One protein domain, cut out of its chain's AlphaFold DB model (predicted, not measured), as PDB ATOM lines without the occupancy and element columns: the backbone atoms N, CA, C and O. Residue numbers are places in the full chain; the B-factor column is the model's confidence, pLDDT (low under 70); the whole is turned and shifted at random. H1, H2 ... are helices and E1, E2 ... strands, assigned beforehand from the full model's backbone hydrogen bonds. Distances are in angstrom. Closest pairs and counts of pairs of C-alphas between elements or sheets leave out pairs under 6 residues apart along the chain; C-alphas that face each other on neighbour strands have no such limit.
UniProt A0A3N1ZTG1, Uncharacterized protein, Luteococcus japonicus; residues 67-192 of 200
ATOM      1  N   ASP A  67     -25.071 -24.258  32.371       98.12
ATOM      2  CA  ASP A  67     -25.020 -23.268  31.285       98.12
ATOM      3  C   ASP A  67     -24.830 -23.960  29.925       98.12
ATOM      4  O   ASP A  67     -23.780 -23.911  29.288       98.12
ATOM      5  N   ALA A  68     -25.858 -24.714  29.539       97.88
ATOM      6  CA  ALA A  68     -25.904 -25.523  28.329       97.88
ATOM      7  C   ALA A  68     -27.213 -25.266  27.555       97.88
ATOM      8  O   ALA A  68     -28.101 -26.127  27.545       97.88
ATOM      9  N   PRO A  69     -27.399 -24.068  26.969       97.69
ATOM     10  CA  PRO A  69     -28.606 -23.727  26.221       97.69
ATOM     11  C   PRO A  69     -28.805 -24.578  24.960       97.69
ATOM     12  O   PRO A  69     -27.859 -25.113  24.375       97.69
ATOM     13  N   LEU A  70     -30.057 -24.644  24.496       96.06
ATOM     14  CA  LEU A  70     -30.408 -25.224  23.198       96.06
ATOM     15  C   LEU A  70     -29.693 -24.499  22.055       96.06
ATOM     16  O   LEU A  70     -29.765 -23.277  21.934       96.06
ATOM     17  N   ALA A  71     -29.068 -25.266  21.161       95.88
ATOM     18  CA  ALA A  71     -28.404 -24.715  19.982       95.88
ATOM     19  C   ALA A  71     -29.387 -24.152  18.943       95.88
ATOM     20  O   ALA A  71     -29.025 -23.279  18.155       95.88
ATOM     21  N   ASP A  72     -30.616 -24.675  18.911       94.00
ATOM     22  CA  ASP A  72     -31.671 -24.256  17.991       94.00
ATOM     23  C   ASP A  72     -33.054 -24.518  18.612       94.00
ATOM     24  O   ASP A  72     -33.310 -25.590  19.162       94.00
ATOM     25  N   GLU A  73     -33.963 -23.549  18.510       91.81
ATOM     26  CA  GLU A  73     -35.324 -23.641  19.056       91.81
ATOM     27  C   GLU A  73     -36.160 -24.745  18.399       91.81
ATOM     28  O   GLU A  73     -37.077 -25.272  19.018       91.81
ATOM     29  N   ARG A  74     -35.819 -25.169  17.176       90.75
ATOM     30  CA  ARG A  74     -36.509 -26.273  16.489       90.75
ATOM     31  C   ARG A  74     -36.285 -27.618  17.176       90.75
ATOM     32  O   ARG A  74     -36.989 -28.581  16.871       90.75
ATOM     33  N   PHE A  75     -35.332 -27.709  18.104       91.81
ATOM     34  CA  PHE A  75     -35.215 -28.867  18.981       91.81
ATOM     35  C   PHE A  75     -36.294 -28.908  20.065       91.81
ATOM     36  O   PHE A  75     -36.561 -29.995  20.567       91.81
ATOM     37  N   ALA A  76     -36.917 -27.780  20.410       91.75
ATOM     38  CA  ALA A  76     -37.895 -27.698  21.484       91.75
ATOM     39  C   ALA A  76     -39.119 -28.597  21.243       91.75
ATOM     40  O   ALA A  76     -39.614 -28.738  20.120       91.75
ATOM     41  N   SER A  77     -39.620 -29.185  22.330       88.44
ATOM     42  CA  SER A  77     -40.910 -29.880  22.385       88.44
ATOM     43  C   SER A  77     -42.067 -28.909  22.635       88.44
ATOM     44  O   SER A  77     -43.203 -29.204  22.273       88.44
ATOM     45  N   TRP A  78     -41.769 -27.745  23.220       86.56
ATOM     46  CA  TRP A  78     -42.725 -26.700  23.573       86.56
ATOM     47  C   TRP A  78     -42.369 -25.380  22.882       86.56
ATOM     48  O   TRP A  78     -41.195 -25.025  22.843       86.56
ATOM     49  N   ALA A  79     -43.348 -24.658  22.326       80.88
ATOM     50  CA  ALA A  79     -43.097 -23.473  21.493       80.88
ATOM     51  C   ALA A  79     -42.924 -22.168  22.285       80.88
ATOM     52  O   ALA A  79     -42.264 -21.248  21.806       80.88
ATOM     53  N   SER A  80     -43.531 -22.052  23.470       80.81
ATOM     54  CA  SER A  80     -43.567 -20.789  24.214       80.81
ATOM     55  C   SER A  80     -43.535 -21.010  25.734       80.81
ATOM     56  O   SER A  80     -44.554 -21.410  26.298       80.81
ATOM     57  N   PRO A  81     -42.394 -20.742  26.403       84.19
ATOM     58  CA  PRO A  81     -41.079 -20.504  25.798       84.19
ATOM     59  C   PRO A  81     -40.542 -21.770  25.110       84.19
ATOM     60  O   PRO A  81     -40.888 -22.882  25.510       84.19
ATOM     61  N   ALA A  82     -39.662 -21.598  24.114       89.81
ATOM     62  CA  ALA A  82     -38.983 -22.702  23.433       89.81
ATOM     63  C   ALA A  82     -38.245 -23.594  24.447       89.81
ATOM     64  O   ALA A  82     -37.174 -23.236  24.943       89.81
ATOM     65  N   THR A  83     -38.846 -24.737  24.777       93.38
ATOM     66  CA  THR A  83     -38.365 -25.649  25.819       93.38
ATOM     67  C   THR A  83     -38.290 -27.057  25.255       93.38
ATOM     68  O   THR A  83     -39.266 -27.584  24.722       93.38
ATOM     69  N   LEU A  84     -37.123 -27.673  25.369       94.88
ATOM     70  CA  LEU A  84     -36.931 -29.099  25.177       94.88
ATOM     71  C   LEU A  84     -37.213 -29.798  26.497       94.88
ATOM     72  O   LEU A  84     -36.593 -29.485  27.508       94.88
ATOM     73  N   GLU A  85     -38.084 -30.789  26.461       94.56
ATOM     74  CA  GLU A  85     -38.258 -31.744  27.539       94.56
ATOM     75  C   GLU A  85     -38.143 -33.158  26.980       94.56
ATOM     76  O   GLU A  85     -38.840 -33.526  26.033       94.56
ATOM     77  N   LEU A  86     -37.253 -33.951  27.569       94.19
ATOM     78  CA  LEU A  86     -37.055 -35.350  27.218       94.19
ATOM     79  C   LEU A  86     -36.990 -36.211  28.469       94.19
ATOM     80  O   LEU A  86     -36.500 -35.787  29.516       94.19
ATOM     81  N   THR A  87     -37.433 -37.452  28.319       93.94
ATOM     82  CA  THR A  87     -37.230 -38.522  29.295       93.94
ATOM     83  C   THR A  87     -36.321 -39.588  28.697       93.94
ATOM     84  O   THR A  87     -36.140 -39.633  27.482       93.94
ATOM     85  N   ASP A  88     -35.697 -40.403  29.548       93.38
ATOM     86  CA  ASP A  88     -34.826 -41.504  29.123       93.38
ATOM     87  C   ASP A  88     -33.748 -41.089  28.109       93.38
ATOM     88  O   ASP A  88     -33.669 -41.567  26.974       93.38
ATOM     89  N   VAL A  89     -32.888 -40.178  28.561       95.06
ATOM     90  CA  VAL A  89     -31.867 -39.530  27.738       95.06
ATOM     91  C   VAL A  89     -30.512 -40.209  27.908       95.06
ATOM     92  O   VAL A  89     -30.094 -40.512  29.030       95.06
ATOM     93  N   ASP A  90     -29.826 -40.419  26.790       95.62
ATOM     94  CA  ASP A  90     -28.387 -40.655  26.716       95.62
ATOM     95  C   ASP A  90     -27.707 -39.333  26.318       95.62
ATOM     96  O   ASP A  90     -28.026 -38.734  25.287       95.62
ATOM     97  N   LEU A  91     -26.788 -38.850  27.154       96.94
ATOM     98  CA  LEU A  91     -26.038 -37.617  26.939       96.94
ATOM     99  C   LEU A  91     -24.642 -37.932  26.403       96.94
ATOM    100  O   LEU A  91     -23.805 -38.518  27.093       96.94
ATOM    101  N   LEU A  92     -24.359 -37.468  25.192       97.50
ATOM    102  CA  LEU A  92     -23.008 -37.406  24.650       97.50
ATOM    103  C   LEU A  92     -22.440 -36.011  24.913       97.50
ATOM    104  O   LEU A  92     -22.665 -35.088  24.132       97.50
ATOM    105  N   CYS A  93     -21.713 -35.863  26.017       97.75
ATOM    106  CA  CYS A  93     -20.941 -34.655  26.289       97.75
ATOM    107  C   CYS A  93     -19.587 -34.762  25.583       97.75
ATOM    108  O   CYS A  93     -18.887 -35.755  25.765       97.75
ATOM    109  N   CYS A  94     -19.209 -33.764  24.796       97.25
ATOM    110  CA  CYS A  94     -17.958 -33.732  24.047       97.25
ATOM    111  C   CYS A  94     -16.995 -32.723  24.677       97.25
ATOM    112  O   CYS A  94     -17.399 -31.619  25.039       97.25
ATOM    113  N   ALA A  95     -15.718 -33.086  24.784       95.12
ATOM    114  CA  ALA A  95     -14.676 -32.171  25.247       95.12
ATOM    115  C   ALA A  95     -14.370 -31.081  24.202       95.12
ATOM    116  O   ALA A  95     -13.999 -29.962  24.556       95.12
ATOM    117  N   GLU A  96     -14.562 -31.395  22.919       94.50
ATOM    118  CA  GLU A  96     -14.380 -30.492  21.786       94.50
ATOM    119  C   GLU A  96     -15.633 -30.414  20.899       94.50
ATOM    120  O   GLU A  96     -16.585 -31.184  21.043       94.50
ATOM    121  N   GLY A  97     -15.632 -29.466  19.959       91.25
ATOM    122  CA  GLY A  97     -16.741 -29.282  19.031       91.25
ATOM    123  C   GLY A  97     -16.900 -30.424  18.040       91.25
ATOM    124  O   GLY A  97     -15.922 -30.990  17.548       91.25
ATOM    125  N   VAL A  98     -18.161 -30.726  17.732       92.56
ATOM    126  CA  VAL A  98     -18.546 -31.749  16.759       92.56
ATOM    127  C   VAL A  98     -18.656 -31.104  15.383       92.56
ATOM    128  O   VAL A  98     -19.399 -30.138  15.190       92.56
ATOM    129  N   GLY A  99     -17.902 -31.645  14.430       89.31
ATOM    130  CA  GLY A  99     -17.741 -31.076  13.095       89.31
ATOM    131  C   GLY A  99     -18.517 -31.801  12.006       89.31
ATOM    132  O   GLY A  99     -18.398 -31.438  10.850       89.31
ATOM    133  N   SER A 100     -19.237 -32.887  12.301       91.44
ATOM    134  CA  SER A 100     -20.115 -33.505  11.304       91.44
ATOM    135  C   SER A 100     -21.101 -34.488  11.920       91.44
ATOM    136  O   SER A 100     -20.893 -35.031  13.001       91.44
ATOM    137  N   ARG A 101     -22.147 -34.833  11.163       91.50
ATOM    138  CA  ARG A 101     -23.076 -35.904  11.550       91.50
ATOM    139  C   ARG A 101     -22.394 -37.272  11.607       91.50
ATOM    140  O   ARG A 101     -22.841 -38.132  12.359       91.50
ATOM    141  N   ARG A 102     -21.329 -37.483  10.823       91.50
ATOM    142  CA  ARG A 102     -20.600 -38.758  10.769       91.50
ATOM    143  C   ARG A 102     -20.017 -39.132  12.131       91.50
ATOM    144  O   ARG A 102     -20.127 -40.287  12.515       91.50
ATOM    145  N   GLU A 103     -19.494 -38.148  12.861       93.06
ATOM    146  CA  GLU A 103     -18.952 -38.299  14.224       93.06
ATOM    147  C   GLU A 103     -20.014 -38.755  15.245       93.06
ATOM    148  O   GLU A 103     -19.684 -39.266  16.311       93.06
ATOM    149  N   LEU A 104     -21.305 -38.614  14.920       92.94
ATOM    150  CA  LEU A 104     -22.420 -38.982  15.795       92.94
ATOM    151  C   LEU A 104     -23.063 -40.326  15.435       92.94
ATOM    152  O   LEU A 104     -23.901 -40.812  16.191       92.94
ATOM    153  N   MET A 105     -22.724 -40.927  14.290       91.88
ATOM    154  CA  MET A 105     -23.491 -42.042  13.716       91.88
ATOM    155  C   MET A 105     -23.582 -43.263  14.631       91.88
ATOM    156  O   MET A 105     -24.665 -43.833  14.763       91.88
ATOM    157  N   ASP A 106     -22.495 -43.634  15.302       92.88
ATOM    158  CA  ASP A 106     -22.503 -44.808  16.177       92.88
ATOM    159  C   ASP A 106     -23.242 -44.540  17.488       92.88
ATOM    160  O   ASP A 106     -24.009 -45.386  17.945       92.88
ATOM    161  N   SER A 107     -23.105 -43.336  18.052       93.69
ATOM    162  CA  SER A 107     -23.903 -42.902  19.209       93.69
ATOM    163  C   SER A 107     -25.396 -42.879  18.873       93.69
ATOM    164  O   SER A 107     -26.218 -43.368  19.647       93.69
ATOM    165  N   LEU A 108     -25.757 -42.395  17.678       91.62
ATOM    166  CA  LEU A 108     -27.128 -42.436  17.167       91.62
ATOM    167  C   LEU A 108     -27.629 -43.873  17.005       91.62
ATOM    168  O   LEU A 108     -28.780 -44.166  17.326       91.62
ATOM    169  N   ALA A 109     -26.785 -44.778  16.509       90.69
ATOM    170  CA  ALA A 109     -27.125 -46.188  16.368       90.69
ATOM    171  C   ALA A 109     -27.318 -46.874  17.731       90.69
ATOM    172  O   ALA A 109     -28.200 -47.722  17.866       90.69
ATOM    173  N   VAL A 110     -26.532 -46.515  18.751       90.62
ATOM    174  CA  VAL A 110     -26.718 -47.010  20.126       90.62
ATOM    175  C   VAL A 110     -28.046 -46.527  20.693       90.62
ATOM    176  O   VAL A 110     -28.859 -47.373  21.054       90.62
ATOM    177  N   ALA A 111     -28.303 -45.219  20.676       89.88
ATOM    178  CA  ALA A 111     -29.537 -44.633  21.200       89.88
ATOM    179  C   ALA A 111     -30.793 -45.227  20.536       89.88
ATOM    180  O   ALA A 111     -31.764 -45.588  21.198       89.88
ATOM    181  N   ARG A 112     -30.747 -45.447  19.214       88.81
ATOM    182  CA  ARG A 112     -31.826 -46.128  18.479       88.81
ATOM    183  C   ARG A 112     -32.054 -47.565  18.942       88.81
ATOM    184  O   ARG A 112     -33.200 -47.989  19.020       88.81
ATOM    185  N   ARG A 113     -30.989 -48.321  19.224       89.94
ATOM    186  CA  ARG A 113     -31.098 -49.708  19.711       89.94
ATOM    187  C   ARG A 113     -31.610 -49.783  21.145       89.94
ATOM    188  O   ARG A 113     -32.313 -50.730  21.471       89.94
ATOM    189  N   THR A 114     -31.251 -48.817  21.987       88.50
ATOM    190  CA  THR A 114     -31.707 -48.743  23.383       88.50
ATOM    191  C   THR A 114     -33.083 -48.095  23.524       88.50
ATOM    192  O   THR A 114     -33.660 -48.150  24.605       88.50
ATOM    193  N   GLY A 115     -33.615 -47.497  22.452       88.38
ATOM    194  CA  GLY A 115     -34.879 -46.760  22.475       88.38
ATOM    195  C   GLY A 115     -34.801 -45.447  23.259       88.38
ATOM    196  O   GLY A 115     -35.837 -44.927  23.661       88.38
ATOM    197  N   ARG A 116     -33.592 -44.926  23.499       90.94
ATOM    198  CA  ARG A 116     -33.340 -43.717  24.295       90.94
ATOM    199  C   ARG A 116     -33.118 -42.505  23.402       90.94
ATOM    200  O   ARG A 116     -32.695 -42.625  22.249       90.94
ATOM    201  N   HIS A 117     -33.380 -41.318  23.936       92.88
ATOM    202  CA  HIS A 117     -33.094 -40.073  23.228       92.88
ATOM    203  C   HIS A 117     -31.609 -39.726  23.340       92.88
ATOM    204  O   HIS A 117     -31.098 -39.605  24.446       92.88
ATOM    205  N   LEU A 118     -30.922 -39.512  22.214       95.44
ATOM    206  CA  LEU A 118     -29.562 -38.968  22.233       95.44
ATOM    207  C   LEU A 118     -29.609 -37.440  22.273       95.44
ATOM    208  O   LEU A 118     -30.139 -36.822  21.346       95.44
ATOM    209  N   VAL A 119     -28.987 -36.846  23.289       97.50
ATOM    210  CA  VAL A 119     -28.692 -35.410  23.356       97.50
ATOM    211  C   VAL A 119     -27.184 -35.216  23.272       97.50
ATOM    212  O   VAL A 119     -26.425 -35.864  23.991       97.50
ATOM    213  N   VAL A 120     -26.743 -34.331  22.381       97.81
ATOM    214  CA  VAL A 120     -25.326 -33.981  22.223       97.81
ATOM    215  C   VAL A 120     -25.064 -32.662  22.931       97.81
ATOM    216  O   VAL A 120     -25.804 -31.702  22.737       97.81
ATOM    217  N   VAL A 121     -24.005 -32.602  23.729       98.38
ATOM    218  CA  VAL A 121     -23.565 -31.385  24.415       98.38
ATOM    219  C   VAL A 121     -22.123 -31.138  24.027       98.38
ATOM    220  O   VAL A 121     -21.278 -31.996  24.259       98.38
ATOM    221  N   CYS A 122     -21.828 -30.014  23.386       97.44
ATOM    222  CA  CYS A 122     -20.469 -29.747  22.929       97.44
ATOM    223  C   CYS A 122     -20.151 -28.251  22.861       97.44
ATOM    224  O   CYS A 122     -21.052 -27.439  22.609       97.44
ATOM    225  N   PRO A 123     -18.867 -27.882  22.976       94.75
ATOM    226  CA  PRO A 123     -18.435 -26.525  22.691       94.75
ATOM    227  C   PRO A 123     -18.460 -26.269  21.184       94.75
ATOM    228  O   PRO A 123     -17.945 -27.066  20.415       94.75
ATOM    229  N   ALA A 124     -19.018 -25.138  20.751       90.50
ATOM    230  CA  ALA A 124     -18.939 -24.658  19.363       90.50
ATOM    231  C   ALA A 124     -19.269 -25.724  18.281       90.50
ATOM    232  O   ALA A 124     -18.392 -26.092  17.491       90.50
ATOM    233  N   PRO A 125     -20.518 -26.226  18.216       92.00
ATOM    234  CA  PRO A 125     -20.948 -27.102  17.125       92.00
ATOM    235  C   PRO A 125     -20.825 -26.400  15.769       92.00
ATOM    236  O   PRO A 125     -21.031 -25.188  15.660       92.00
ATOM    237  N   GLU A 126     -20.555 -27.162  14.710       93.88
ATOM    238  CA  GLU A 126     -20.613 -26.607  13.359       93.88
ATOM    239  C   GLU A 126     -22.052 -26.181  13.001       93.88
ATOM    240  O   GLU A 126     -23.008 -26.931  13.207       93.88
ATOM    241  N   GLU A 127     -22.228 -24.992  12.419       91.38
ATOM    242  CA  GLU A 127     -23.556 -24.459  12.072       91.38
ATOM    243  C   GLU A 127     -24.318 -25.370  11.093       91.38
ATOM    244  O   GLU A 127     -25.527 -25.572  11.237       91.38
ATOM    245  N   SER A 128     -23.609 -25.986  10.140       92.88
ATOM    246  CA  SER A 128     -24.206 -26.928   9.187       92.88
ATOM    247  C   SER A 128     -24.756 -28.180   9.887       92.88
ATOM    248  O   SER A 128     -25.830 -28.671   9.529       92.88
ATOM    249  N   LEU A 129     -24.079 -28.649  10.942       93.38
ATOM    250  CA  LEU A 129     -24.523 -29.763  11.772       93.38
ATOM    251  C   LEU A 129     -25.779 -29.396  12.565       93.38
ATOM    252  O   LEU A 129     -26.736 -30.171  12.562       93.38
ATOM    253  N   VAL A 130     -25.807 -28.217  13.197       94.12
ATOM    254  CA  VAL A 130     -26.987 -27.731  13.933       94.12
ATOM    255  C   VAL A 130     -28.199 -27.679  13.004       94.12
ATOM    256  O   VAL A 130     -29.235 -28.276  13.305       94.12
ATOM    257  N   GLY A 131     -28.050 -27.053  11.832       91.50
ATOM    258  CA  GLY A 131     -29.116 -26.956  10.838       91.50
ATOM    259  C   GLY A 131     -29.590 -28.321  10.330       91.50
ATOM    260  O   GLY A 131     -30.796 -28.532  10.183       91.50
ATOM    261  N   LEU A 132     -28.671 -29.266  10.123       91.50
ATOM    262  CA  LEU A 132     -28.976 -30.629   9.683       91.50
ATOM    263  C   LEU A 132     -29.735 -31.439  10.744       91.50
ATOM    264  O   LEU A 132     -30.661 -32.175  10.402       91.50
ATOM    265  N   LEU A 133     -29.344 -31.340  12.017       91.81
ATOM    266  CA  LEU A 133     -30.001 -32.063  13.110       91.81
ATOM    267  C   LEU A 133     -31.371 -31.462  13.446       91.81
ATOM    268  O   LEU A 133     -32.318 -32.210  13.693       91.81
ATOM    269  N   ALA A 134     -31.494 -30.135  13.407       90.44
ATOM    270  CA  ALA A 134     -32.744 -29.425  13.665       90.44
ATOM    271  C   ALA A 134     -33.791 -29.643  12.557       90.44
ATOM    272  O   ALA A 134     -34.989 -29.674  12.828       90.44
ATOM    273  N   SER A 135     -33.345 -29.849  11.314       87.31
ATOM    274  CA  SER A 135     -34.214 -30.085  10.147       87.31
ATOM    275  C   SER A 135     -34.544 -31.568   9.913       87.31
ATOM    276  O   SER A 135     -34.896 -31.947   8.796       87.31
ATOM    277  N   ALA A 136     -34.380 -32.435  10.921       76.81
ATOM    278  CA  ALA A 136     -34.609 -33.869  10.751       76.81
ATOM    279  C   ALA A 136     -36.050 -34.161  10.263       76.81
ATOM    280  O   ALA A 136     -36.995 -33.570  10.797       76.81
ATOM    281  N   PRO A 137     -36.241 -35.078   9.289       73.44
ATOM    282  CA  PRO A 137     -37.563 -35.392   8.755       73.44
ATOM    283  C   PRO A 137     -38.522 -35.882   9.839       73.44
ATOM    284  O   PRO A 137     -38.116 -36.601  10.759       73.44
ATOM    285  N   SER A 138     -39.805 -35.561   9.680       60.16
ATOM    286  CA  SER A 138     -40.879 -36.074  10.533       60.16
ATOM    287  C   SER A 138     -40.807 -37.601  10.660       60.16
ATOM    288  O   SER A 138     -40.571 -38.306   9.680       60.16
ATOM    289  N   GLY A 139     -40.970 -38.114  11.882       60.97
ATOM    290  CA  GLY A 139     -40.843 -39.545  12.190       60.97
ATOM    291  C   GLY A 139     -39.409 -40.035  12.436       60.97
ATOM    292  O   GLY A 139     -39.218 -41.190  12.809       60.97
ATOM    293  N   THR A 140     -38.392 -39.179  12.284       68.06
ATOM    294  CA  THR A 140     -37.025 -39.496  12.724       68.06
ATOM    295  C   THR A 140     -36.817 -39.010  14.154       68.06
ATOM    296  O   THR A 140     -37.150 -37.870  14.475       68.06
ATOM    297  N   ALA A 141     -36.211 -39.845  15.004       71.06
ATOM    298  CA  ALA A 141     -35.752 -39.410  16.320       71.06
ATOM    299  C   ALA A 141     -34.828 -38.191  16.162       71.06
ATOM    300  O   ALA A 141     -33.773 -38.284  15.523       71.06
ATOM    301  N   ARG A 142     -35.257 -37.048  16.706       83.25
ATOM    302  CA  ARG A 142     -34.450 -35.827  16.745       83.25
ATOM    303  C   ARG A 142     -33.257 -36.050  17.666       83.25
ATOM    304  O   ARG A 142     -33.341 -36.804  18.636       83.25
ATOM    305  N   THR A 143     -32.160 -35.378  17.357       92.88
ATOM    306  CA  THR A 143     -30.945 -35.386  18.175       92.88
ATOM    307  C   THR A 143     -30.677 -33.955  18.596       92.88
ATOM    308  O   THR A 143     -30.029 -33.225  17.843       92.88
ATOM    309  N   PRO A 144     -31.249 -33.517  19.728       95.44
ATOM    310  CA  PRO A 144     -31.028 -32.172  20.213       95.44
ATOM    311  C   PRO A 144     -29.559 -31.920  20.507       95.44
ATOM    312  O   PRO A 144     -28.833 -32.819  20.940       95.44
ATOM    313  N   LEU A 145     -29.154 -30.675  20.279       97.44
ATOM    314  CA  LEU A 145     -27.811 -30.206  20.559       97.44
ATOM    315  C   LEU A 145     -27.876 -29.066  21.574       97.44
ATOM    316  O   LEU A 145     -28.629 -28.108  21.387       97.44
ATOM    317  N   LEU A 146     -27.085 -29.189  22.636       98.31
ATOM    318  CA  LEU A 146     -26.847 -28.149  23.629       98.31
ATOM    319  C   LEU A 146     -25.436 -27.591  23.441       98.31
ATOM    320  O   LEU A 146     -24.487 -28.341  23.197       98.31
ATOM    321  N   VAL A 147     -25.298 -26.274  23.547       97.94
ATOM    322  CA  VAL A 147     -23.998 -25.602  23.456       97.94
ATOM    323  C   VAL A 147     -23.532 -25.288  24.860       97.94
ATOM    324  O   VAL A 147     -24.227 -24.580  25.569       97.94
ATOM    325  N   ALA A 148     -22.367 -25.787  25.247       97.69
ATOM    326  CA  ALA A 148     -21.790 -25.523  26.559       97.69
ATOM    327  C   ALA A 148     -20.271 -25.389  26.439       97.69
ATOM    328  O   ALA A 148     -19.671 -25.925  25.504       97.69
ATOM    329  N   ASP A 149     -19.631 -24.683  27.368       97.19
ATOM    330  CA  ASP A 149     -18.170 -24.661  27.420       97.19
ATOM    331  C   ASP A 149     -17.598 -26.039  27.843       97.19
ATOM    332  O   ASP A 149     -18.339 -26.910  28.317       97.19
ATOM    333  N   PRO A 150     -16.287 -26.295  27.656       96.44
ATOM    334  CA  PRO A 150     -15.702 -27.596  27.984       96.44
ATOM    335  C   PRO A 150     -15.831 -27.986  29.463       96.44
ATOM    336  O   PRO A 150     -15.946 -29.173  29.775       96.44
ATOM    337  N   GLN A 151     -15.824 -27.008  30.374       97.12
ATOM    338  CA  GLN A 151     -15.972 -27.264  31.804       97.12
ATOM    339  C   GLN A 151     -17.391 -27.753  32.110       97.12
ATOM    340  O   GLN A 151     -17.558 -28.814  32.706       97.12
ATOM    341  N   THR A 152     -18.400 -27.048  31.609       97.88
ATOM    342  CA  THR A 152     -19.816 -27.393  31.741       97.88
ATOM    343  C   THR A 152     -20.120 -28.737  31.081       97.88
ATOM    344  O   THR A 152     -20.852 -29.547  31.645       97.88
ATOM    345  N   CYS A 153     -19.507 -29.044  29.928       97.31
ATOM    346  CA  CYS A 153     -19.597 -30.375  29.315       97.31
ATOM    347  C   CYS A 153     -19.072 -31.473  30.257       97.31
ATOM    348  O   CYS A 153     -19.673 -32.542  30.357       97.31
ATOM    349  N   SER A 154     -17.963 -31.219  30.960       96.81
ATOM    350  CA  SER A 154     -17.405 -32.156  31.941       96.81
ATOM    351  C   SER A 154     -18.281 -32.309  33.179       96.81
ATOM    352  O   SER A 154     -18.516 -33.434  33.616       96.81
ATOM    353  N   GLU A 155     -18.774 -31.207  33.737       96.88
ATOM    354  CA  GLU A 155     -19.663 -31.216  34.902       96.88
ATOM    355  C   GLU A 155     -20.973 -31.953  34.594       96.88
ATOM    356  O   GLU A 155     -21.402 -32.808  35.369       96.88
ATOM    357  N   LEU A 156     -21.565 -31.702  33.424       97.06
ATOM    358  CA  LEU A 156     -22.791 -32.363  32.989       97.06
ATOM    359  C   LEU A 156     -22.580 -33.861  32.727       97.06
ATOM    360  O   LEU A 156     -23.421 -34.681  33.106       97.06
ATOM    361  N   ALA A 157     -21.447 -34.239  32.124       96.12
ATOM    362  CA  ALA A 157     -21.079 -35.642  31.955       96.12
ATOM    363  C   ALA A 157     -20.983 -36.349  33.313       96.12
ATOM    364  O   ALA A 157     -21.582 -37.404  33.496       96.12
ATOM    365  N   GLN A 158     -20.293 -35.744  34.283       95.06
ATOM    366  CA  GLN A 158     -20.141 -36.304  35.628       95.06
ATOM    367  C   GLN A 158     -21.481 -36.423  36.358       95.06
ATOM    368  O   GLN A 158     -21.786 -37.486  36.895       95.06
ATOM    369  N   ALA A 159     -22.314 -35.378  36.318       94.81
ATOM    370  CA  ALA A 159     -23.639 -35.370  36.942       94.81
ATOM    371  C   ALA A 159     -24.582 -36.451  36.384       94.81
ATOM    372  O   ALA A 159     -25.524 -36.869  37.051       94.81
ATOM    373  N   THR A 160     -24.321 -36.922  35.164       95.75
ATOM    374  CA  THR A 160     -25.095 -37.974  34.495       95.75
ATOM    375  C   THR A 160     -24.371 -39.326  34.468       95.75
ATOM    376  O   THR A 160     -24.817 -40.256  33.797       95.75
ATOM    377  N   GLY A 161     -23.260 -39.472  35.201       95.00
ATOM    378  CA  GLY A 161     -22.485 -40.717  35.291       95.00
ATOM    379  C   GLY A 161     -21.707 -41.086  34.021       95.00
ATOM    380  O   GLY A 161     -21.273 -42.228  33.873       95.00
ATOM    381  N   GLY A 162     -21.554 -40.145  33.092       94.62
ATOM    382  CA  GLY A 162     -20.775 -40.284  31.868       94.62
ATOM    383  C   GLY A 162     -19.362 -39.707  31.979       94.62
ATOM    384  O   GLY A 162     -18.871 -39.347  33.049       94.62
ATOM    385  N   ARG A 163     -18.701 -39.591  30.827       95.50
ATOM    386  CA  ARG A 163     -17.422 -38.885  30.664       95.50
ATOM    387  C   ARG A 163     -17.422 -38.086  29.359       95.50
ATOM    388  O   ARG A 163     -18.030 -38.542  28.389       95.50
ATOM    389  N   PRO A 164     -16.712 -36.948  29.294       96.19
ATOM    390  CA  PRO A 164     -16.538 -36.230  28.039       96.19
ATOM    391  C   PRO A 164     -15.884 -37.117  26.978       96.19
ATOM    392  O   PRO A 164     -14.840 -37.720  27.225       96.19
ATOM    393  N   ALA A 165     -16.502 -37.199  25.805       96.19
ATOM    394  CA  ALA A 165     -15.918 -37.818  24.627       96.19
ATOM    395  C   ALA A 165     -14.894 -36.865  24.012       96.19
ATOM    396  O   ALA A 165     -15.187 -35.692  23.777       96.19
ATOM    397  N   THR A 166     -13.700 -37.378  23.744       94.25
ATOM    398  CA  THR A 166     -12.668 -36.638  23.021       94.25
ATOM    399  C   THR A 166     -12.925 -36.687  21.521       94.25
ATOM    400  O   THR A 166     -13.616 -37.576  21.010       94.25
ATOM    401  N   ARG A 167     -12.278 -35.800  20.766       91.31
ATOM    402  CA  ARG A 167     -12.285 -35.872  19.302       91.31
ATOM    403  C   ARG A 167     -11.804 -37.223  18.765       91.31
ATOM    404  O   ARG A 167     -12.341 -37.708  17.773       91.31
ATOM    405  N   ALA A 168     -10.822 -37.844  19.420       92.25
ATOM    406  CA  ALA A 168     -10.338 -39.168  19.040       92.25
ATOM    407  C   ALA A 168     -11.428 -40.241  19.199       92.25
ATOM    408  O   ALA A 168     -11.577 -41.085  18.317       92.25
ATOM    409  N   ASP A 169     -12.233 -40.168  20.265       93.69
ATOM    410  CA  ASP A 169     -13.365 -41.078  20.469       93.69
ATOM    411  C   ASP A 169     -14.401 -40.923  19.349       93.69
ATOM    412  O   ASP A 169     -14.808 -41.912  18.740       93.69
ATOM    413  N   LEU A 170     -14.772 -39.680  19.020       92.06
ATOM    414  CA  LEU A 170     -15.746 -39.368  17.966       92.06
ATOM    415  C   LEU A 170     -15.291 -39.825  16.570       92.06
ATOM    416  O   LEU A 170     -16.110 -40.187  15.725       92.06
ATOM    417  N   GLN A 171     -13.982 -39.810  16.317       92.00
ATOM    418  CA  GLN A 171     -13.389 -40.174  15.027       92.00
ATOM    419  C   GLN A 171     -12.971 -41.647  14.938       92.00
ATOM    420  O   GLN A 171     -12.547 -42.097  13.875       92.00
ATOM    421  N   SER A 172     -13.127 -42.410  16.022       90.69
ATOM    422  CA  SER A 172     -12.768 -43.830  16.075       90.69
ATOM    423  C   SER A 172     -13.655 -44.726  15.200       90.69
ATOM    424  O   SER A 172     -13.246 -45.832  14.848       90.69
ATOM    425  N   GLY A 173     -14.860 -44.265  14.841       82.94
ATOM    426  CA  GLY A 173     -15.877 -45.102  14.191       82.94
ATOM    427  C   GLY A 173     -16.520 -46.119  15.140       82.94
ATOM    428  O   GLY A 173     -17.052 -47.132  14.687       82.94
ATOM    429  N   ALA A 174     -16.419 -45.880  16.450       86.94
ATOM    430  CA  ALA A 174     -17.170 -46.572  17.481       86.94
ATOM    431  C   ALA A 174     -17.889 -45.552  18.373       86.94
ATOM    432  O   ALA A 174     -17.435 -44.423  18.560       86.94
ATOM    433  N   ALA A 175     -19.013 -45.961  18.966       87.00
ATOM    434  CA  ALA A 175     -19.707 -45.118  19.929       87.00
ATOM    435  C   ALA A 175     -18.839 -44.931  21.186       87.00
ATOM    436  O   ALA A 175     -18.385 -45.935  21.750       87.00
ATOM    437  N   PRO A 176     -18.641 -43.692  21.674       88.44
ATOM    438  CA  PRO A 176     -17.936 -43.458  22.924       88.44
ATOM    439  C   PRO A 176     -18.618 -44.221  24.062       88.44
ATOM    440  O   PRO A 176     -19.812 -44.066  24.298       88.44
ATOM    441  N   SER A 177     -17.863 -45.027  24.812       80.56
ATOM    442  CA  SER A 177     -18.401 -45.881  25.887       80.56
ATOM    443  C   SER A 177     -18.831 -45.113  27.151       80.56
ATOM    444  O   SER A 177     -18.952 -45.705  28.218       80.56
ATOM    445  N   GLY A 178     -18.966 -43.791  27.057       85.69
ATOM    446  CA  GLY A 178     -19.046 -42.855  28.173       85.69
ATOM    447  C   GLY A 178     -20.288 -41.974  28.176       85.69
ATOM    448  O   GLY A 178     -20.241 -40.905  28.776       85.69
ATOM    449  N   HIS A 179     -21.360 -42.365  27.479       93.88
ATOM    450  CA  HIS A 179     -22.604 -41.595  27.496       93.88
ATOM    451  C   HIS A 179     -23.141 -41.488  28.922       93.88
ATOM    452  O   HIS A 179     -23.304 -42.495  29.614       93.88
ATOM    453  N   GLY A 180     -23.422 -40.258  29.337       95.31
ATOM    454  CA  GLY A 180     -24.179 -40.006  30.549       95.31
ATOM    455  C   GLY A 180     -25.624 -40.452  30.371       95.31
ATOM    456  O   GLY A 180     -26.124 -40.548  29.250       95.31
ATOM    457  N   LYS A 181     -26.312 -40.724  31.472       95.62
ATOM    458  CA  LYS A 181     -27.728 -41.081  31.475       95.62
ATOM    459  C   LYS A 181     -28.502 -40.090  32.320       95.62
ATOM    460  O   LYS A 181     -28.077 -39.732  33.411       95.62
ATOM    461  N   ALA A 182     -29.663 -39.683  31.831       95.81
ATOM    462  CA  ALA A 182     -30.608 -38.889  32.598       95.81
ATOM    463  C   ALA A 182     -32.009 -39.487  32.476       95.81
ATOM    464  O   ALA A 182     -32.402 -39.996  31.421       95.81
ATOM    465  N   ARG A 183     -32.770 -39.422  33.567       95.12
ATOM    466  CA  ARG A 183     -34.193 -39.784  33.559       95.12
ATOM    467  C   ARG A 183     -35.032 -38.723  32.891       95.12
ATOM    468  O   ARG A 183     -35.957 -39.052  32.156       95.12
ATOM    469  N   ARG A 184     -34.687 -37.465  33.142       95.69
ATOM    470  CA  ARG A 184     -35.347 -36.302  32.569       95.69
ATOM    471  C   ARG A 184     -34.316 -35.222  32.294       95.69
ATOM    472  O   ARG A 184     -33.425 -34.988  33.111       95.69
ATOM    473  N   LEU A 185     -34.453 -34.585  31.142       97.25
ATOM    474  CA  LEU A 185     -33.680 -33.422  30.738       97.25
ATOM    475  C   LEU A 185     -34.656 -32.340  30.296       97.25
ATOM    476  O   LEU A 185     -35.514 -32.585  29.449       97.25
ATOM    477  N   VAL A 186     -34.493 -31.148  30.858       97.44
ATOM    478  CA  VAL A 186     -35.173 -29.935  30.406       97.44
ATOM    479  C   VAL A 186     -34.105 -28.961  29.933       97.44
ATOM    480  O   VAL A 186     -33.110 -28.770  30.625       97.44
ATOM    481  N   ALA A 187     -34.284 -28.352  28.769       97.69
ATOM    482  CA  ALA A 187     -33.385 -27.320  28.267       97.69
ATOM    483  C   ALA A 187     -34.161 -26.206  27.571       97.69
ATOM    484  O   ALA A 187     -35.201 -26.445  26.962       97.69
ATOM    485  N   ASP A 188     -33.645 -24.989  27.645       96.00
ATOM    486  CA  ASP A 188     -34.189 -23.825  26.954       96.00
ATOM    487  C   ASP A 188     -33.056 -22.943  26.411       96.00
ATOM    488  O   ASP A 188     -31.895 -23.353  26.352       96.00
ATOM    489  N   ALA A 189     -33.387 -21.727  25.979       94.62
ATOM    490  CA  ALA A 189     -32.420 -20.767  25.452       94.62
ATOM    491  C   ALA A 189     -31.377 -20.287  26.483       94.62
ATOM    492  O   ALA A 189     -30.451 -19.569  26.117       94.62
ATOM    493  N   THR A 190     -31.527 -20.636  27.764       94.88
ATOM    494  CA  THR A 190     -30.695 -20.131  28.862       94.88
ATOM    495  C   THR A 190     -29.870 -21.204  29.565       94.88
ATOM    496  O   THR A 190     -28.956 -20.863  30.314       94.88
ATOM    497  N   GLY A 191     -30.187 -22.483  29.385       97.06
ATOM    498  CA  GLY A 191     -29.453 -23.569  30.023       97.06
ATOM    499  C   GLY A 191     -30.211 -24.885  30.009       97.06
ATOM    500  O   GLY A 191     -31.243 -25.021  29.346       97.06
ATOM    501  N   CYS A 192     -29.701 -25.848  30.775       98.25
ATOM    502  CA  CYS A 192     -30.361 -27.128  30.977       98.25
ATOM    503  C   CYS A 192     -30.395 -27.555  32.446       98.25
ATOM    504  O   CYS A 192     -29.613 -27.096  33.279       98.25
TER     505      CYS A 192
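What this domain is: This is residues 67 to 192 of the 200 residues of an uncharacterized protein of Luteococcus japonicus (UniProt A0A3N1ZTG1). A twisted sheet of four strands stands between two helices, H1 over one face and H3 across the other; its strands E1 and E4 bend sharply, by 107 degrees at residue 88 and 94 degrees at residue 183. H2 only grazes the sheet, and H4 lies off it, near residues 103 to 104 of H1. The printed part has 126 residues, with four named helices and four named strands, along the chain E1 H1 E2 H2 E3 H3 H4 E4; the mixed sheet runs E3 E2 E1 E4, and the class is mixed. It is compact, radius of gyration of the C-alphas 12.9 A, spans 38 by 29 by 27 A.

How they stand to each other: E1, residues 82 to 93, is antiparallel to E4, residues 180 to 188, with N 84 and O 187 within hydrogen-bond range at 2.8 A. E2, residues 117 to 122, is parallel to E1 (N 92 and O 119, 2.9 A) and to E3, residues 145 to 147 (N 146 and O 120, 2.8 A). H1, residues 101 to 114, lies over E2 at a height over the sheet of 8.9 A; H3, residues 150 to 159, is on the opposite face at 8.5 A, giving three layers, helices on both faces. The closest C-alphas of H3 and E1 are Cys 153 and Cys 93, 5.4 A. H4, residues 167 to 171, only just touches H1, with 3 pairs of C-alphas within 8 A. Every O i to N i+4 pair is within hydrogen-bond range in H3, H4 and H2, residues 127 to 134; in H1, 8 of 10.

Where its parts are: E1 begins at C-alpha 82 (-38.983, -22.702, 23.433) and spans 21.8 A, H1 19.5 A; E4 ends at C-alpha 188 (-34.189, -23.825, 26.954).

The domain as a whole: The farthest C-alphas, Ser 80 and Ser 172, are 39.3 A apart. The printed part has no cut and no long link; residues 138 to 140 have pLDDT under 70.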